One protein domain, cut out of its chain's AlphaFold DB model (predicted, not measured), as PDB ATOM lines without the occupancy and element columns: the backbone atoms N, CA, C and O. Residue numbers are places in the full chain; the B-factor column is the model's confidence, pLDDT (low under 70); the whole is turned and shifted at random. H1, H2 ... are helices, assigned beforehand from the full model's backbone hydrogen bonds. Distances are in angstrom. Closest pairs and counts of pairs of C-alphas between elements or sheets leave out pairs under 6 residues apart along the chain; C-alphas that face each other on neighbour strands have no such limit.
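AT A GLANCE: This is residues 2 to 110 of the 112 residues of the protein "Transposase" of Vibrio sp. B1ASS3 (UniProt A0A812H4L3). A long helix, H1, has H5 running back beside part of it; the small helices H2, H3 and H4 make the turn at one end, and H6 folds back from H5's other end. Residues 2 to 10 of H1 stick out. The printed part has 109 residues, with six named helices, H1 to H6 in order, which hold 88 of them, and no named strand; the class is all helix, and the whole is only just loose, close to extended, with a radius of gyration of the C-alphas of 19.3 A and spans of 62 by 32 by 22 A.

HOW THE PARTS SIT: H1, residues 2 to 37, touches H5, residues 78 to 93, with residues 19 to 34 alone, at a shallow tilt of 3 degrees, opposite ways; the closest C-alphas, of Met 27 and Thr 83, are 6.3 A apart. H6, residues 99 to 108, is close to H5 but not clearly touching; closest are C-alphas 93 and 102, 5.7 A. H4, residues 64 to 76, only just touches H3, residues 52 to 55, with 3 pairs of C-alphas within 8 A; closest are C-alphas 54 and 70, 6.6 A. H2, residues 42 to 50, is close to H4 but not clearly touching; closest are C-alphas 48 and 73, 6.4 A. Every O i to N i+4 pair is within hydrogen-bond range in H2, H4 and H6, 30 of 32 in H1 and 11 of 12 in H5; H3 is too short for one.

IN THESE COORDINATES: H1 runs 52.0 A from C-alpha 2 at (241.452, 206.973, 163.050), H5 22.1 A and H4 18.6 A; H6 ends with C-alpha 108 at (248.534, 172.849, 176.174).

THE WHOLE: The farthest C-alphas, of Cys 2 and Thr 64, are 63.6 A apart. The printed part has no cut and no long link; pLDDT is under 70 at residues 2 and 108 to 110.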
ATOM      1  N   CYS A   2     242.903 207.242 162.955       64.56
ATOM      2  CA  CYS A   2     241.452 206.973 163.050       64.56
ATOM      3  C   CYS A   2     241.016 205.572 162.572       64.56
ATOM      4  O   CYS A   2     240.120 204.979 163.163       64.56
ATOM      5  N   ILE A   3     241.656 205.012 161.540       77.50
ATOM      6  CA  ILE A   3     241.335 203.660 161.038       77.50
ATOM      7  C   ILE A   3     241.676 202.587 162.085       77.50
ATOM      8  O   ILE A   3     240.857 201.718 162.367       77.50
ATOM      9  N   TYR A   4     242.842 202.696 162.730       77.25
ATOM     10  CA  TYR A   4     243.274 201.772 163.784       77.25
ATOM     11  C   TYR A   4     242.374 201.833 165.020       77.25
ATOM     12  O   TYR A   4     242.044 200.794 165.585       77.25
ATOM     13  N   LEU A   5     241.937 203.032 165.417       78.81
ATOM     14  CA  LEU A   5     241.023 203.189 166.547       78.81
ATOM     15  C   LEU A   5     239.660 202.539 166.259       78.81
ATOM     16  O   LEU A   5     239.156 201.796 167.097       78.81
ATOM     17  N   ASN A   6     239.104 202.745 165.061       84.31
ATOM     18  CA  ASN A   6     237.856 202.099 164.639       84.31
ATOM     19  C   ASN A   6     237.986 200.570 164.575       84.31
ATOM     20  O   ASN A   6     237.108 199.860 165.062       84.31
ATOM     21  N   LEU A   7     239.103 200.058 164.049       83.69
ATOM     22  CA  LEU A   7     239.374 198.621 164.002       83.69
ATOM     23  C   LEU A   7     239.508 198.022 165.412       83.69
ATOM     24  O   LEU A   7     238.924 196.979 165.698       83.69
ATOM     25  N   MET A   8     240.209 198.700 166.324       82.88
ATOM     26  CA  MET A   8     240.375 198.246 167.709       82.88
ATOM     27  C   MET A   8     239.049 198.255 168.487       82.88
ATOM     28  O   MET A   8     238.788 197.349 169.283       82.88
ATOM     29  N   ILE A   9     238.191 199.252 168.251       84.62
ATOM     30  CA  ILE A   9     236.834 199.305 168.813       84.62
ATOM     31  C   ILE A   9     235.994 198.142 168.275       84.62
ATOM     32  O   ILE A   9     235.370 197.429 169.061       84.62
ATOM     33  N   LEU A  10     236.027 197.899 166.963       87.38
ATOM     34  CA  LEU A  10     235.286 196.812 166.328       87.38
ATOM     35  C   LEU A  10     235.710 195.438 166.871       87.38
ATOM     36  O   LEU A  10     234.855 194.637 167.244       87.38
ATOM     37  N   ILE A  11     237.017 195.192 167.013       85.56
ATOM     38  CA  ILE A  11     237.554 193.955 167.604       85.56
ATOM     39  C   ILE A  11     237.058 193.773 169.048       85.56
ATOM     40  O   ILE A  11     236.616 192.684 169.420       85.56
ATOM     41  N   LYS A  12     237.061 194.836 169.868       85.75
ATOM     42  CA  LYS A  12     236.536 194.779 171.246       85.75
ATOM     43  C   LYS A  12     235.040 194.458 171.293       85.75
ATOM     44  O   LYS A  12     234.628 193.670 172.147       85.75
ATOM     45  N   ILE A  13     234.243 195.035 170.392       90.19
ATOM     46  CA  ILE A  13     232.800 194.770 170.289       90.19
ATOM     47  C   ILE A  13     232.554 193.307 169.912       90.19
ATOM     48  O   ILE A  13     231.796 192.621 170.599       90.19
ATOM     49  N   ILE A  14     233.238 192.805 168.879       90.06
ATOM     50  CA  ILE A  14     233.107 191.414 168.422       90.06
ATOM     51  C   ILE A  14     233.478 190.441 169.549       90.06
ATOM     52  O   ILE A  14     232.723 189.511 169.835       90.06
ATOM     53  N   ARG A  15     234.583 190.698 170.259       88.06
ATOM     54  CA  ARG A  15     235.007 189.893 171.415       88.06
ATOM     55  C   ARG A  15     233.922 189.804 172.492       88.06
ATOM     56  O   ARG A  15     233.623 188.718 172.999       88.06
ATOM     57  N   GLY A  16     233.346 190.950 172.860       88.44
ATOM     58  CA  GLY A  16     232.278 191.022 173.858       88.44
ATOM     59  C   GLY A  16     231.023 190.277 173.407       88.44
ATOM     60  O   GLY A  16     230.452 189.506 174.179       88.44
ATOM     61  N   PHE A  17     230.641 190.444 172.139       92.88
ATOM     62  CA  PHE A  17     229.485 189.782 171.548       92.88
ATOM     63  C   PHE A  17     229.611 188.255 171.579       92.88
ATOM     64  O   PHE A  17     228.703 187.582 172.064       92.88
ATOM     65  N   ILE A  18     230.746 187.705 171.134       92.88
ATOM     66  CA  ILE A  18     230.979 186.253 171.109       92.88
ATOM     67  C   ILE A  18     230.949 185.675 172.527       92.88
ATOM     68  O   ILE A  18     230.282 184.671 172.773       92.88
ATOM     69  N   SER A  19     231.602 186.343 173.483       90.06
ATOM     70  CA  SER A  19     231.617 185.908 174.888       90.06
ATOM     71  C   SER A  19     230.211 185.892 175.500       90.06
ATOM     72  O   SER A  19     229.844 184.958 176.214       90.06
ATOM     73  N   ALA A  20     229.400 186.913 175.203       92.94
ATOM     74  CA  ALA A  20     228.017 186.984 175.663       92.94
ATOM     75  C   ALA A  20     227.129 185.921 174.997       92.94
ATOM     76  O   ALA A  20     226.290 185.316 175.664       92.94
ATOM     77  N   LYS A  21     227.327 185.671 173.697       94.69
ATOM     78  CA  LYS A  21     226.601 184.646 172.940       94.69
ATOM     79  C   LYS A  21     226.889 183.247 173.485       94.69
ATOM     80  O   LYS A  21     225.949 182.512 173.761       94.69
ATOM     81  N   PHE A  22     228.158 182.925 173.748       94.06
ATOM     82  CA  PHE A  22     228.545 181.662 174.384       94.06
ATOM     83  C   PHE A  22     227.845 181.464 175.735       94.06
ATOM     84  O   PHE A  22     227.338 180.383 176.029       94.06
ATOM     85  N   GLY A  23     227.755 182.523 176.546       92.12
ATOM     86  CA  GLY A  23     227.046 182.447 177.819       92.12
ATOM     87  C   GLY A  23     225.559 182.139 177.684       92.12
ATOM     88  O   GLY A  23     225.066 181.252 178.376       92.12
ATOM     89  N   ARG A  24     224.865 182.817 176.769       93.75
ATOM     90  CA  ARG A  24     223.420 182.625 176.584       93.75
ATOM     91  C   ARG A  24     223.055 181.327 175.874       93.75
ATOM     92  O   ARG A  24     222.049 180.717 176.204       93.75
ATOM     93  N   GLU A  25     223.825 180.920 174.873       94.88
ATOM     94  CA  GLU A  25     223.442 179.788 174.022       94.88
ATOM     95  C   GLU A  25     224.014 178.463 174.522       94.88
ATOM     96  O   GLU A  25     223.346 177.437 174.423       94.88
ATOM     97  N   VAL A  26     225.223 178.477 175.092       94.88
ATOM     98  CA  VAL A  26     225.907 177.253 175.525       94.88
ATOM     99  C   VAL A  26     225.782 177.070 177.033       94.88
ATOM    100  O   VAL A  26     225.206 176.078 177.478       94.88
ATOM    101  N   MET A  27     226.263 178.028 177.839       94.12
ATOM    102  CA  MET A  27     226.260 177.868 179.303       94.12
ATOM    103  C   MET A  27     224.845 177.724 179.863       94.12
ATOM    104  O   MET A  27     224.596 176.823 180.666       94.12
ATOM    105  N   ASP A  28     223.908 178.576 179.444       94.75
ATOM    106  CA  ASP A  28     222.532 178.495 179.939       94.75
ATOM    107  C   ASP A  28     221.843 177.200 179.503       94.75
ATOM    108  O   ASP A  28     221.147 176.579 180.309       94.75
ATOM    109  N   ARG A  29     222.098 176.721 178.279       94.88
ATOM    110  CA  ARG A  29     221.534 175.452 177.810       94.88
ATOM    111  C   ARG A  29     222.037 174.269 178.633       94.88
ATOM    112  O   ARG A  29     221.224 173.471 179.098       94.88
ATOM    113  N   VAL A  30     223.343 174.196 178.886       94.69
ATOM    114  CA  VAL A  30     223.936 173.131 179.711       94.69
ATOM    115  C   VAL A  30     223.393 173.177 181.141       94.69
ATOM    116  O   VAL A  30     223.060 172.132 181.698       94.69
ATOM    117  N   ARG A  31     223.224 174.367 181.734       92.31
ATOM    118  CA  ARG A  31     222.599 174.515 183.065       92.31
ATOM    119  C   ARG A  31     221.178 173.961 183.095       92.31
ATOM    120  O   ARG A  31     220.834 173.224 184.019       92.31
ATOM    121  N   VAL A  32     220.364 174.300 182.095       93.88
ATOM    122  CA  VAL A  32     218.990 173.797 181.969       93.88
ATOM    123  C   VAL A  32     218.984 172.276 181.819       93.88
ATOM    124  O   VAL A  32     218.209 171.598 182.494       93.88
ATOM    125  N   ASP A  33     219.872 171.725 180.996       92.31
ATOM    126  CA  ASP A  33     219.950 170.284 180.762       92.31
ATOM    127  C   ASP A  33     220.400 169.514 182.009       92.31
ATOM    128  O   ASP A  33     219.775 168.510 182.355       92.31
ATOM    129  N   GLN A  34     221.386 170.014 182.763       90.12
ATOM    130  CA  GLN A  34     221.760 169.414 184.051       90.12
ATOM    131  C   GLN A  34     220.625 169.481 185.078       90.12
ATOM    132  O   GLN A  34     220.336 168.497 185.760       90.12
ATOM    133  N   ALA A  35     219.926 170.616 185.168       89.12
ATOM    134  CA  ALA A  35     218.773 170.739 186.055       89.12
ATOM    135  C   ALA A  35     217.647 169.759 185.673       89.12
ATOM    136  O   ALA A  35     217.013 169.172 186.554       89.12
ATOM    137  N   ASN A  36     217.427 169.537 184.373       91.56
ATOM    138  CA  ASN A  36     216.449 168.577 183.864       91.56
ATOM    139  C   ASN A  36     216.851 167.120 184.139       91.56
ATOM    140  O   ASN A  36     215.988 166.342 184.549       91.56
ATOM    141  N   LYS A  37     218.137 166.755 184.012       88.31
ATOM    142  CA  LYS A  37     218.654 165.427 184.409       88.31
ATOM    143  C   LYS A  37     218.340 165.124 185.882       88.31
ATOM    144  O   LYS A  37     217.882 164.036 186.218       88.31
ATOM    145  N   LEU A  38     218.469 166.125 186.754       87.50
ATOM    146  CA  LEU A  38     218.172 166.024 188.190       87.50
ATOM    147  C   LEU A  38     216.681 166.224 188.540       87.50
ATOM    148  O   LEU A  38     216.313 166.257 189.722       87.50
ATOM    149  N   LYS A  39     215.788 166.403 187.554       87.06
ATOM    150  CA  LYS A  39     214.369 166.734 187.788       87.06
ATOM    151  C   LYS A  39     213.560 165.560 188.350       87.06
ATOM    152  O   LYS A  39     212.661 165.786 189.163       87.06
ATOM    153  N   GLN A  40     213.885 164.333 187.959       85.94
ATOM    154  CA  GLN A  40     213.187 163.137 188.445       85.94
ATOM    155  C   GLN A  40     213.888 162.498 189.651       85.94
ATOM    156  O   GLN A  40     213.227 161.911 190.506       85.94
ATOM    157  N   ASP A  41     215.201 162.692 189.795       88.00
ATOM    158  CA  ASP A  41     215.965 162.129 190.907       88.00
ATOM    159  C   ASP A  41     216.020 163.081 192.115       88.00
ATOM    160  O   ASP A  41     216.825 164.017 192.204       88.00
ATOM    161  N   LYS A  42     215.136 162.828 193.088       86.06
ATOM    162  CA  LYS A  42     215.093 163.585 194.347       86.06
ATOM    163  C   LYS A  42     216.362 163.397 195.187       86.06
ATOM    164  O   LYS A  42     216.772 164.356 195.843       86.06
ATOM    165  N   LYS A  43     216.974 162.204 195.175       84.62
ATOM    166  CA  LYS A  43     218.177 161.910 195.969       84.62
ATOM    167  C   LYS A  43     219.378 162.650 195.389       84.62
ATOM    168  O   LYS A  43     220.008 163.413 196.119       84.62
ATOM    169  N   ALA A  44     219.612 162.542 194.081       84.00
ATOM    170  CA  ALA A  44     220.699 163.258 193.410       84.00
ATOM    171  C   ALA A  44     220.575 164.782 193.576       84.00
ATOM    172  O   ALA A  44     221.549 165.471 193.876       84.00
ATOM    173  N   ARG A  45     219.357 165.338 193.503       86.62
ATOM    174  CA  ARG A  45     219.142 166.769 193.777       86.62
ATOM    175  C   ARG A  45     219.509 167.161 195.209       86.62
ATOM    176  O   ARG A  45     220.063 168.238 195.434       86.62
ATOM    177  N   GLN A  46     219.161 166.326 196.187       86.06
ATOM    178  CA  GLN A  46     219.488 166.569 197.590       86.06
ATOM    179  C   GLN A  46     221.001 166.518 197.825       86.06
ATOM    180  O   GLN A  46     221.519 167.341 198.580       86.06
ATOM    181  N   TRP A  47     221.694 165.604 197.145       85.19
ATOM    182  CA  TRP A  47     223.148 165.494 197.161       85.19
ATOM    183  C   TRP A  47     223.809 166.759 196.610       85.19
ATOM    184  O   TRP A  47     224.531 167.451 197.328       85.19
ATOM    185  N   VAL A  48     223.444 167.181 195.398       86.12
ATOM    186  CA  VAL A  48     223.979 168.422 194.812       86.12
ATOM    187  C   VAL A  48     223.724 169.631 195.725       86.12
ATOM    188  O   VAL A  48     224.643 170.404 195.981       86.12
ATOM    189  N   LYS A  49     222.533 169.773 196.324       86.25
ATOM    190  CA  LYS A  49     222.241 170.889 197.249       86.25
ATOM    191  C   LYS A  49     223.059 170.875 198.544       86.25
ATOM    192  O   LYS A  49     223.339 171.941 199.089       86.25
ATOM    193  N   ARG A  50     223.412 169.700 199.072       86.75
ATOM    194  CA  ARG A  50     224.158 169.554 200.339       86.75
ATOM    195  C   ARG A  50     225.672 169.437 200.143       86.75
ATOM    196  O   ARG A  50     226.407 169.368 201.123       86.75
ATOM    197  N   SER A  51     226.141 169.440 198.898       87.88
ATOM    198  CA  SER A  51     227.548 169.256 198.516       87.88
ATOM    199  C   SER A  51     228.512 170.342 199.015       87.88
ATOM    200  O   SER A  51     229.702 170.067 199.146       87.88
ATOM    201  N   ARG A  52     228.021 171.552 199.334       89.50
ATOM    202  CA  ARG A  52     228.848 172.740 199.631       89.50
ATOM    203  C   ARG A  52     230.002 172.470 200.599       89.50
ATOM    204  O   ARG A  52     231.120 172.875 200.325       89.50
ATOM    205  N   TRP A  53     229.745 171.811 201.724       88.12
ATOM    206  CA  TRP A  53     230.778 171.584 202.740       88.12
ATOM    207  C   TRP A  53     231.847 170.587 202.298       88.12
ATOM    208  O   TRP A  53     233.004 170.743 202.666       88.12
ATOM    209  N   VAL A  54     231.471 169.583 201.503       89.56
ATOM    210  CA  VAL A  54     232.412 168.579 200.986       89.56
ATOM    211  C   VAL A  54     233.301 169.191 199.904       89.56
ATOM    212  O   VAL A  54     234.494 168.928 199.890       89.56
ATOM    213  N   LEU A  55     232.752 170.088 199.077       88.69
ATOM    214  CA  LEU A  55     233.509 170.830 198.060       88.69
ATOM    215  C   LEU A  55     234.530 171.824 198.642       88.69
ATOM    216  O   LEU A  55     235.452 172.223 197.941       88.69
ATOM    217  N   LEU A  56     234.352 172.257 199.894       90.06
ATOM    218  CA  LEU A  56     235.225 173.237 200.552       90.06
ATOM    219  C   LEU A  56     236.329 172.599 201.403       90.06
ATOM    220  O   LEU A  56     237.173 173.314 201.940       90.06
ATOM    221  N   LYS A  57     236.311 171.277 201.580       90.31
ATOM    222  CA  LYS A  57     237.330 170.572 202.356       90.31
ATOM    223  C   LYS A  57     238.544 170.236 201.493       90.31
ATOM    224  O   LYS A  57     238.407 169.878 200.328       90.31
ATOM    225  N   ASN A  58     239.723 170.258 202.114       89.94
ATOM    226  CA  ASN A  58     240.931 169.686 201.521       89.94
ATOM    227  C   ASN A  58     240.788 168.168 201.397       89.94
ATOM    228  O   ASN A  58     240.199 167.533 202.276       89.94
ATOM    229  N   LYS A  59     241.377 167.605 200.338       85.50
ATOM    230  CA  LYS A  59     241.303 166.174 200.018       85.50
ATOM    231  C   LYS A  59     241.751 165.290 201.188       85.50
ATOM    232  O   LYS A  59     241.045 164.353 201.530       85.50
ATOM    233  N   ASP A  60     242.826 165.671 201.874       88.25
ATOM    234  CA  ASP A  60     243.394 164.916 203.004       88.25
ATOM    235  C   ASP A  60     242.485 164.876 204.250       88.25
ATOM    236  O   ASP A  60     242.686 164.068 205.151       88.25
ATOM    237  N   ASN A  61     241.469 165.744 204.310       90.44
ATOM    238  CA  ASN A  61     240.535 165.868 205.435       90.44
ATOM    239  C   ASN A  61     239.159 165.229 205.150       90.44
ATOM    240  O   ASN A  61     238.180 165.490 205.872       90.44
ATOM    241  N   LEU A  62     239.048 164.451 204.071       90.75
ATOM    242  CA  LEU A  62     237.839 163.722 203.701       90.75
ATOM    243  C   LEU A  62     237.862 162.316 204.305       90.75
ATOM    244  O   LEU A  62     238.887 161.647 204.336       90.75
ATOM    245  N   ASN A  63     236.709 161.857 204.789       91.56
ATOM    246  CA  ASN A  63     236.530 160.440 205.101       91.56
ATOM    247  C   ASN A  63     236.116 159.665 203.835       91.56
ATOM    248  O   ASN A  63     235.617 160.257 202.880       91.56
ATOM    249  N   THR A  64     236.246 158.337 203.842       90.31
ATOM    250  CA  THR A  64     235.960 157.481 202.671       90.31
ATOM    251  C   THR A  64     234.550 157.684 202.098       90.31
ATOM    252  O   THR A  64     234.346 157.672 200.885       90.31
ATOM    253  N   GLN A  65     233.554 157.927 202.954       88.69
ATOM    254  CA  GLN A  65     232.183 158.181 202.507       88.69
ATOM    255  C   GLN A  65     232.040 159.554 201.827       88.69
ATOM    256  O   GLN A  65     231.323 159.682 200.837       88.69
ATOM    257  N   GLN A  66     232.737 160.574 202.332       89.50
ATOM    258  CA  GLN A  66     232.809 161.906 201.735       89.50
ATOM    259  C   GLN A  66     233.578 161.893 200.414       89.50
ATOM    260  O   GLN A  66     233.190 162.627 199.514       89.50
ATOM    261  N   GLU A  67     234.609 161.061 200.268       90.56
ATOM    262  CA  GLU A  67     235.336 160.888 199.004       90.56
ATOM    263  C   GLU A  67     234.459 160.269 197.911       90.56
ATOM    264  O   GLU A  67     234.387 160.805 196.802       90.56
ATOM    265  N   SER A  68     233.738 159.186 198.226       89.56
ATOM    266  CA  SER A  68     232.782 158.579 197.288       89.56
ATOM    267  C   SER A  68     231.707 159.588 196.882       89.56
ATOM    268  O   SER A  68     231.424 159.772 195.700       89.56
ATOM    269  N   TYR A  69     231.159 160.305 197.863       89.75
ATOM    270  CA  TYR A  69     230.149 161.333 197.642       89.75
ATOM    271  C   TYR A  69     230.670 162.513 196.805       89.75
ATOM    272  O   TYR A  69     229.980 162.998 195.909       89.75
ATOM    273  N   LEU A  70     231.900 162.970 197.062       91.19
ATOM    274  CA  LEU A  70     232.559 164.009 196.273       91.19
ATOM    275  C   LEU A  70     232.722 163.561 194.820       91.19
ATOM    276  O   LEU A  70     232.401 164.324 193.915       91.19
ATOM    277  N   THR A  71     233.169 162.326 194.603       90.25
ATOM    278  CA  THR A  71     233.366 161.758 193.264       90.25
ATOM    279  C   THR A  71     232.061 161.750 192.469       90.25
ATOM    280  O   THR A  71     232.028 162.207 191.328       90.25
ATOM    281  N   GLU A  72     230.956 161.323 193.081       89.25
ATOM    282  CA  GLU A  72     229.638 161.349 192.440       89.25
ATOM    283  C   GLU A  72     229.189 162.773 192.093       89.25
ATOM    284  O   GLU A  72     228.720 163.018 190.980       89.25
ATOM    285  N   ILE A  73     229.370 163.735 193.004       90.38
ATOM    286  CA  ILE A  73     229.028 165.141 192.750       90.38
ATOM    287  C   ILE A  73     229.868 165.719 191.610       90.38
ATOM    288  O   ILE A  73     229.324 166.430 190.761       90.38
ATOM    289  N   LEU A  74     231.173 165.450 191.589       90.44
ATOM    290  CA  LEU A  74     232.064 165.933 190.535       90.44
ATOM    291  C   LEU A  74     231.668 165.343 189.180       90.44
ATOM    292  O   LEU A  74     231.515 166.100 188.223       90.44
ATOM    293  N   ASN A  75     231.380 164.042 189.123       89.19
ATOM    294  CA  ASN A  75     230.914 163.377 187.906       89.19
ATOM    295  C   ASN A  75     229.588 163.969 187.400       89.19
ATOM    296  O   ASN A  75     229.449 164.258 186.215       89.19
ATOM    297  N   MET A  76     228.626 164.239 188.291       87.38
ATOM    298  CA  MET A  76     227.358 164.884 187.914       87.38
ATOM    299  C   MET A  76     227.545 166.307 187.369       87.38
ATOM    300  O   MET A  76     226.738 166.768 186.566       87.38
ATOM    301  N   ASN A  77     228.580 167.023 187.815       90.44
ATOM    302  CA  ASN A  77     228.848 168.402 187.402       90.44
ATOM    303  C   ASN A  77     229.919 168.511 186.307       90.44
ATOM    304  O   ASN A  77     230.275 169.632 185.939       90.44
ATOM    305  N   GLN A  78     230.402 167.393 185.757       91.06
ATOM    306  CA  GLN A  78     231.471 167.375 184.758       91.06
ATOM    307  C   GLN A  78     231.118 168.228 183.532       91.06
ATOM    308  O   GLN A  78     231.891 169.099 183.149       91.06
ATOM    309  N   ASP A  79     229.911 168.070 182.980       91.69
ATOM    310  CA  ASP A  79     229.446 168.849 181.822       91.69
ATOM    311  C   ASP A  79     229.444 170.364 182.101       91.69
ATOM    312  O   ASP A  79     229.839 171.175 181.256       91.69
ATOM    313  N   LEU A  80     229.011 170.762 183.306       92.25
ATOM    314  CA  LEU A  80     229.033 172.162 183.725       92.25
ATOM    315  C   LEU A  80     230.473 172.656 183.827       92.25
ATOM    316  O   LEU A  80     230.792 173.686 183.237       92.25
ATOM    317  N   MET A  81     231.336 171.915 184.520       92.88
ATOM    318  CA  MET A  81     232.750 172.245 184.679       92.88
ATOM    319  C   MET A  81     233.430 172.449 183.322       92.88
ATOM    320  O   MET A  81     234.020 173.506 183.102       92.88
ATOM    321  N   THR A  82     233.275 171.501 182.394       93.44
ATOM    322  CA  THR A  82     233.821 171.591 181.033       93.44
ATOM    323  C   THR A  82     233.335 172.851 180.329       93.44
ATOM    324  O   THR A  82     234.126 173.596 179.759       93.44
ATOM    325  N   THR A  83     232.041 173.160 180.421       94.94
ATOM    326  CA  THR A  83     231.482 174.346 179.761       94.94
ATOM    327  C   THR A  83     232.037 175.651 180.346       94.94
ATOM    328  O   THR A  83     232.335 176.592 179.604       94.94
ATOM    329  N   TYR A  84     232.213 175.726 181.668       93.31
ATOM    330  CA  TYR A  84     232.846 176.878 182.316       93.31
ATOM    331  C   TYR A  84     234.328 177.004 181.954       93.31
ATOM    332  O   TYR A  84     234.796 178.123 181.732       93.31
ATOM    333  N   LEU A  85     235.046 175.881 181.853       92.81
ATOM    334  CA  LEU A  85     236.446 175.852 181.437       92.81
ATOM    335  C   LEU A  85     236.599 176.360 180.001       92.81
ATOM    336  O   LEU A  85     237.390 177.269 179.765       92.81
ATOM    337  N   LEU A  86     235.774 175.874 179.069       91.50
ATOM    338  CA  LEU A  86     235.739 176.357 177.685       91.50
ATOM    339  C   LEU A  86     235.425 177.857 177.618       91.50
ATOM    340  O   LEU A  86     236.062 178.602 176.875       91.50
ATOM    341  N   GLY A  87     234.481 178.332 178.434       92.12
ATOM    342  CA  GLY A  87     234.166 179.757 178.534       92.12
ATOM    343  C   GLY A  87     235.324 180.605 179.075       92.12
ATOM    344  O   GLY A  87     235.464 181.766 178.686       92.12
ATOM    345  N   ALA A  88     236.155 180.052 179.961       91.38
ATOM    346  CA  ALA A  88     237.371 180.699 180.447       91.38
ATOM    347  C   ALA A  88     238.478 180.682 179.381       91.38
ATOM    348  O   ALA A  88     239.014 181.739 179.059       91.38
ATOM    349  N   GLN A  89     238.745 179.529 178.764       89.94
ATOM    350  CA  GLN A  89     239.717 179.380 177.675       89.94
ATOM    351  C   GLN A  89     239.398 180.302 176.496       89.94
ATOM    352  O   GLN A  89     240.298 180.942 175.963       89.94
ATOM    353  N   LEU A  90     238.120 180.455 176.139       90.38
ATOM    354  CA  LEU A  90     237.684 181.408 175.121       90.38
ATOM    355  C   LEU A  90     238.124 182.836 175.471       90.38
ATOM    356  O   LEU A  90     238.611 183.559 174.608       90.38
ATOM    357  N   LYS A  91     237.986 183.258 176.733       88.69
ATOM    358  CA  LYS A  91     238.424 184.594 177.172       88.69
ATOM    359  C   LYS A  91     239.940 184.748 177.112       88.69
ATOM    360  O   LYS A  91     240.395 185.825 176.732       88.69
ATOM    361  N   GLU A  92     240.694 183.708 177.468       89.50
ATOM    362  CA  GLU A  92     242.158 183.715 177.368       89.50
ATOM    363  C   GLU A  92     242.628 183.762 175.911       89.50
ATOM    364  O   GLU A  92     243.513 184.548 175.586       89.50
ATOM    365  N   LEU A  93     241.965 183.035 175.006       88.19
ATOM    366  CA  LEU A  93     242.241 183.088 173.570       88.19
ATOM    367  C   LEU A  93     242.115 184.519 173.033       88.19
ATOM    368  O   LEU A  93     242.966 184.993 172.288       88.19
ATOM    369  N   TRP A  94     241.088 185.252 173.471       86.25
ATOM    370  CA  TRP A  94     240.894 186.653 173.093       86.25
ATOM    371  C   TRP A  94     241.792 187.656 173.836       86.25
ATOM    372  O   TRP A  94     241.663 188.865 173.613       86.25
ATOM    373  N   ARG A  95     242.640 187.202 174.764       86.19
ATOM    374  CA  ARG A  95     243.726 188.006 175.347       86.19
ATOM    375  C   ARG A  95     245.039 187.823 174.596       86.19
ATOM    376  O   ARG A  95     245.926 188.648 174.780       86.19
ATOM    377  N   CYS A  96     245.170 186.779 173.781       87.38
ATOM    378  CA  CYS A  96     246.373 186.562 172.996       87.38
ATOM    379  C   CYS A  96     246.547 187.668 171.950       87.38
ATOM    380  O   CYS A  96     245.608 188.030 171.241       87.38
ATOM    381  N   GLU A  97     247.771 188.176 171.839       84.50
ATOM    382  CA  GLU A  97     248.126 189.225 170.874       84.50
ATOM    383  C   GLU A  97     248.680 188.640 169.567       84.50
ATOM    384  O   GLU A  97     248.762 189.334 168.555       84.50
ATOM    385  N   SER A  98     249.043 187.352 169.572       85.75
ATOM    386  CA  SER A  98     249.605 186.645 168.421       85.75
ATOM    387  C   SER A  98     248.963 185.277 168.206       85.75
ATOM    388  O   SER A  98     248.546 184.597 169.146       85.75
ATOM    389  N   GLU A  99     248.943 184.842 166.947       85.50
ATOM    390  CA  GLU A  99     248.439 183.522 166.559       85.50
ATOM    391  C   GLU A  99     249.263 182.384 167.182       85.50
ATOM    392  O   GLU A  99     248.710 181.356 167.565       85.50
ATOM    393  N   LEU A 100     250.577 182.573 167.336       87.12
ATOM    394  CA  LEU A 100     251.455 181.583 167.962       87.12
ATOM    395  C   LEU A 100     251.076 181.352 169.430       87.12
ATOM    396  O   LEU A 100     250.972 180.209 169.872       87.12
ATOM    397  N   GLN A 101     250.816 182.431 170.172       87.31
ATOM    398  CA  GLN A 101     250.377 182.349 171.564       87.31
ATOM    399  C   GLN A 101     249.019 181.640 171.683       87.31
ATOM    400  O   GLN A 101     248.852 180.778 172.545       87.31
ATOM    401  N   ALA A 102     248.083 181.948 170.781       86.81
ATOM    402  CA  ALA A 102     246.780 181.293 170.715       86.81
ATOM    403  C   ALA A 102     246.895 179.786 170.412       86.81
ATOM    404  O   ALA A 102     246.268 178.968 171.085       86.81
ATOM    405  N   LYS A 103     247.741 179.400 169.446       87.12
ATOM    406  CA  LYS A 103     248.007 177.990 169.113       87.12
ATOM    407  C   LYS A 103     248.602 177.231 170.292       87.12
ATOM    408  O   LYS A 103     248.141 176.135 170.598       87.12
ATOM    409  N   ASN A 104     249.574 177.820 170.984       87.50
ATOM    410  CA  ASN A 104     250.189 177.199 172.155       87.50
ATOM    411  C   ASN A 104     249.172 176.987 173.283       87.50
ATOM    412  O   ASN A 104     249.144 175.912 173.873       87.50
ATOM    413  N   LEU A 105     248.291 177.961 173.532       85.50
ATOM    414  CA  LEU A 105     247.217 177.833 174.520       85.50
ATOM    415  C   LEU A 105     246.279 176.653 174.203       85.50
ATOM    416  O   LEU A 105     245.928 175.887 175.098       85.50
ATOM    417  N   CYS A 106     245.905 176.474 172.932       77.75
ATOM    418  CA  CYS A 106     245.072 175.351 172.500       77.75
ATOM    419  C   CYS A 106     245.797 173.995 172.562       77.75
ATOM    420  O   CYS A 106     245.158 172.991 172.857       77.75
ATOM    421  N   MET A 107     247.107 173.952 172.302       73.88
ATOM    422  CA  MET A 107     247.894 172.712 172.371       73.88
ATOM    423  C   MET A 107     248.137 172.252 173.813       73.88
ATOM    424  O   MET A 107     248.053 171.058 174.091       73.88
ATOM    425  N   VAL A 108     248.367 173.182 174.748       65.69
ATOM    426  CA  VAL A 108     248.534 172.849 176.174       65.69
ATOM    427  C   VAL A 108     247.260 172.210 176.736       65.69
ATOM    428  O   VAL A 108     247.344 171.208 177.434       65.69
ATOM    429  N   GLY A 109     246.081 172.713 176.363       57.78
ATOM    430  CA  GLY A 109     244.799 172.149 176.806       57.78
ATOM    431  C   GLY A 109     244.402 170.805 176.175       57.78
ATOM    432  O   GLY A 109     243.389 170.251 176.582       57.78
ATOM    433  N   ALA A 110     245.146 170.299 175.185       51.22
ATOM    434  CA  ALA A 110     244.896 169.008 174.529       51.22
ATOM    435  C   ALA A 110     245.838 167.886 175.017       51.22
ATOM    436  O   ALA A 110     245.757 166.763 174.523       51.22
TER     437      ALA A 110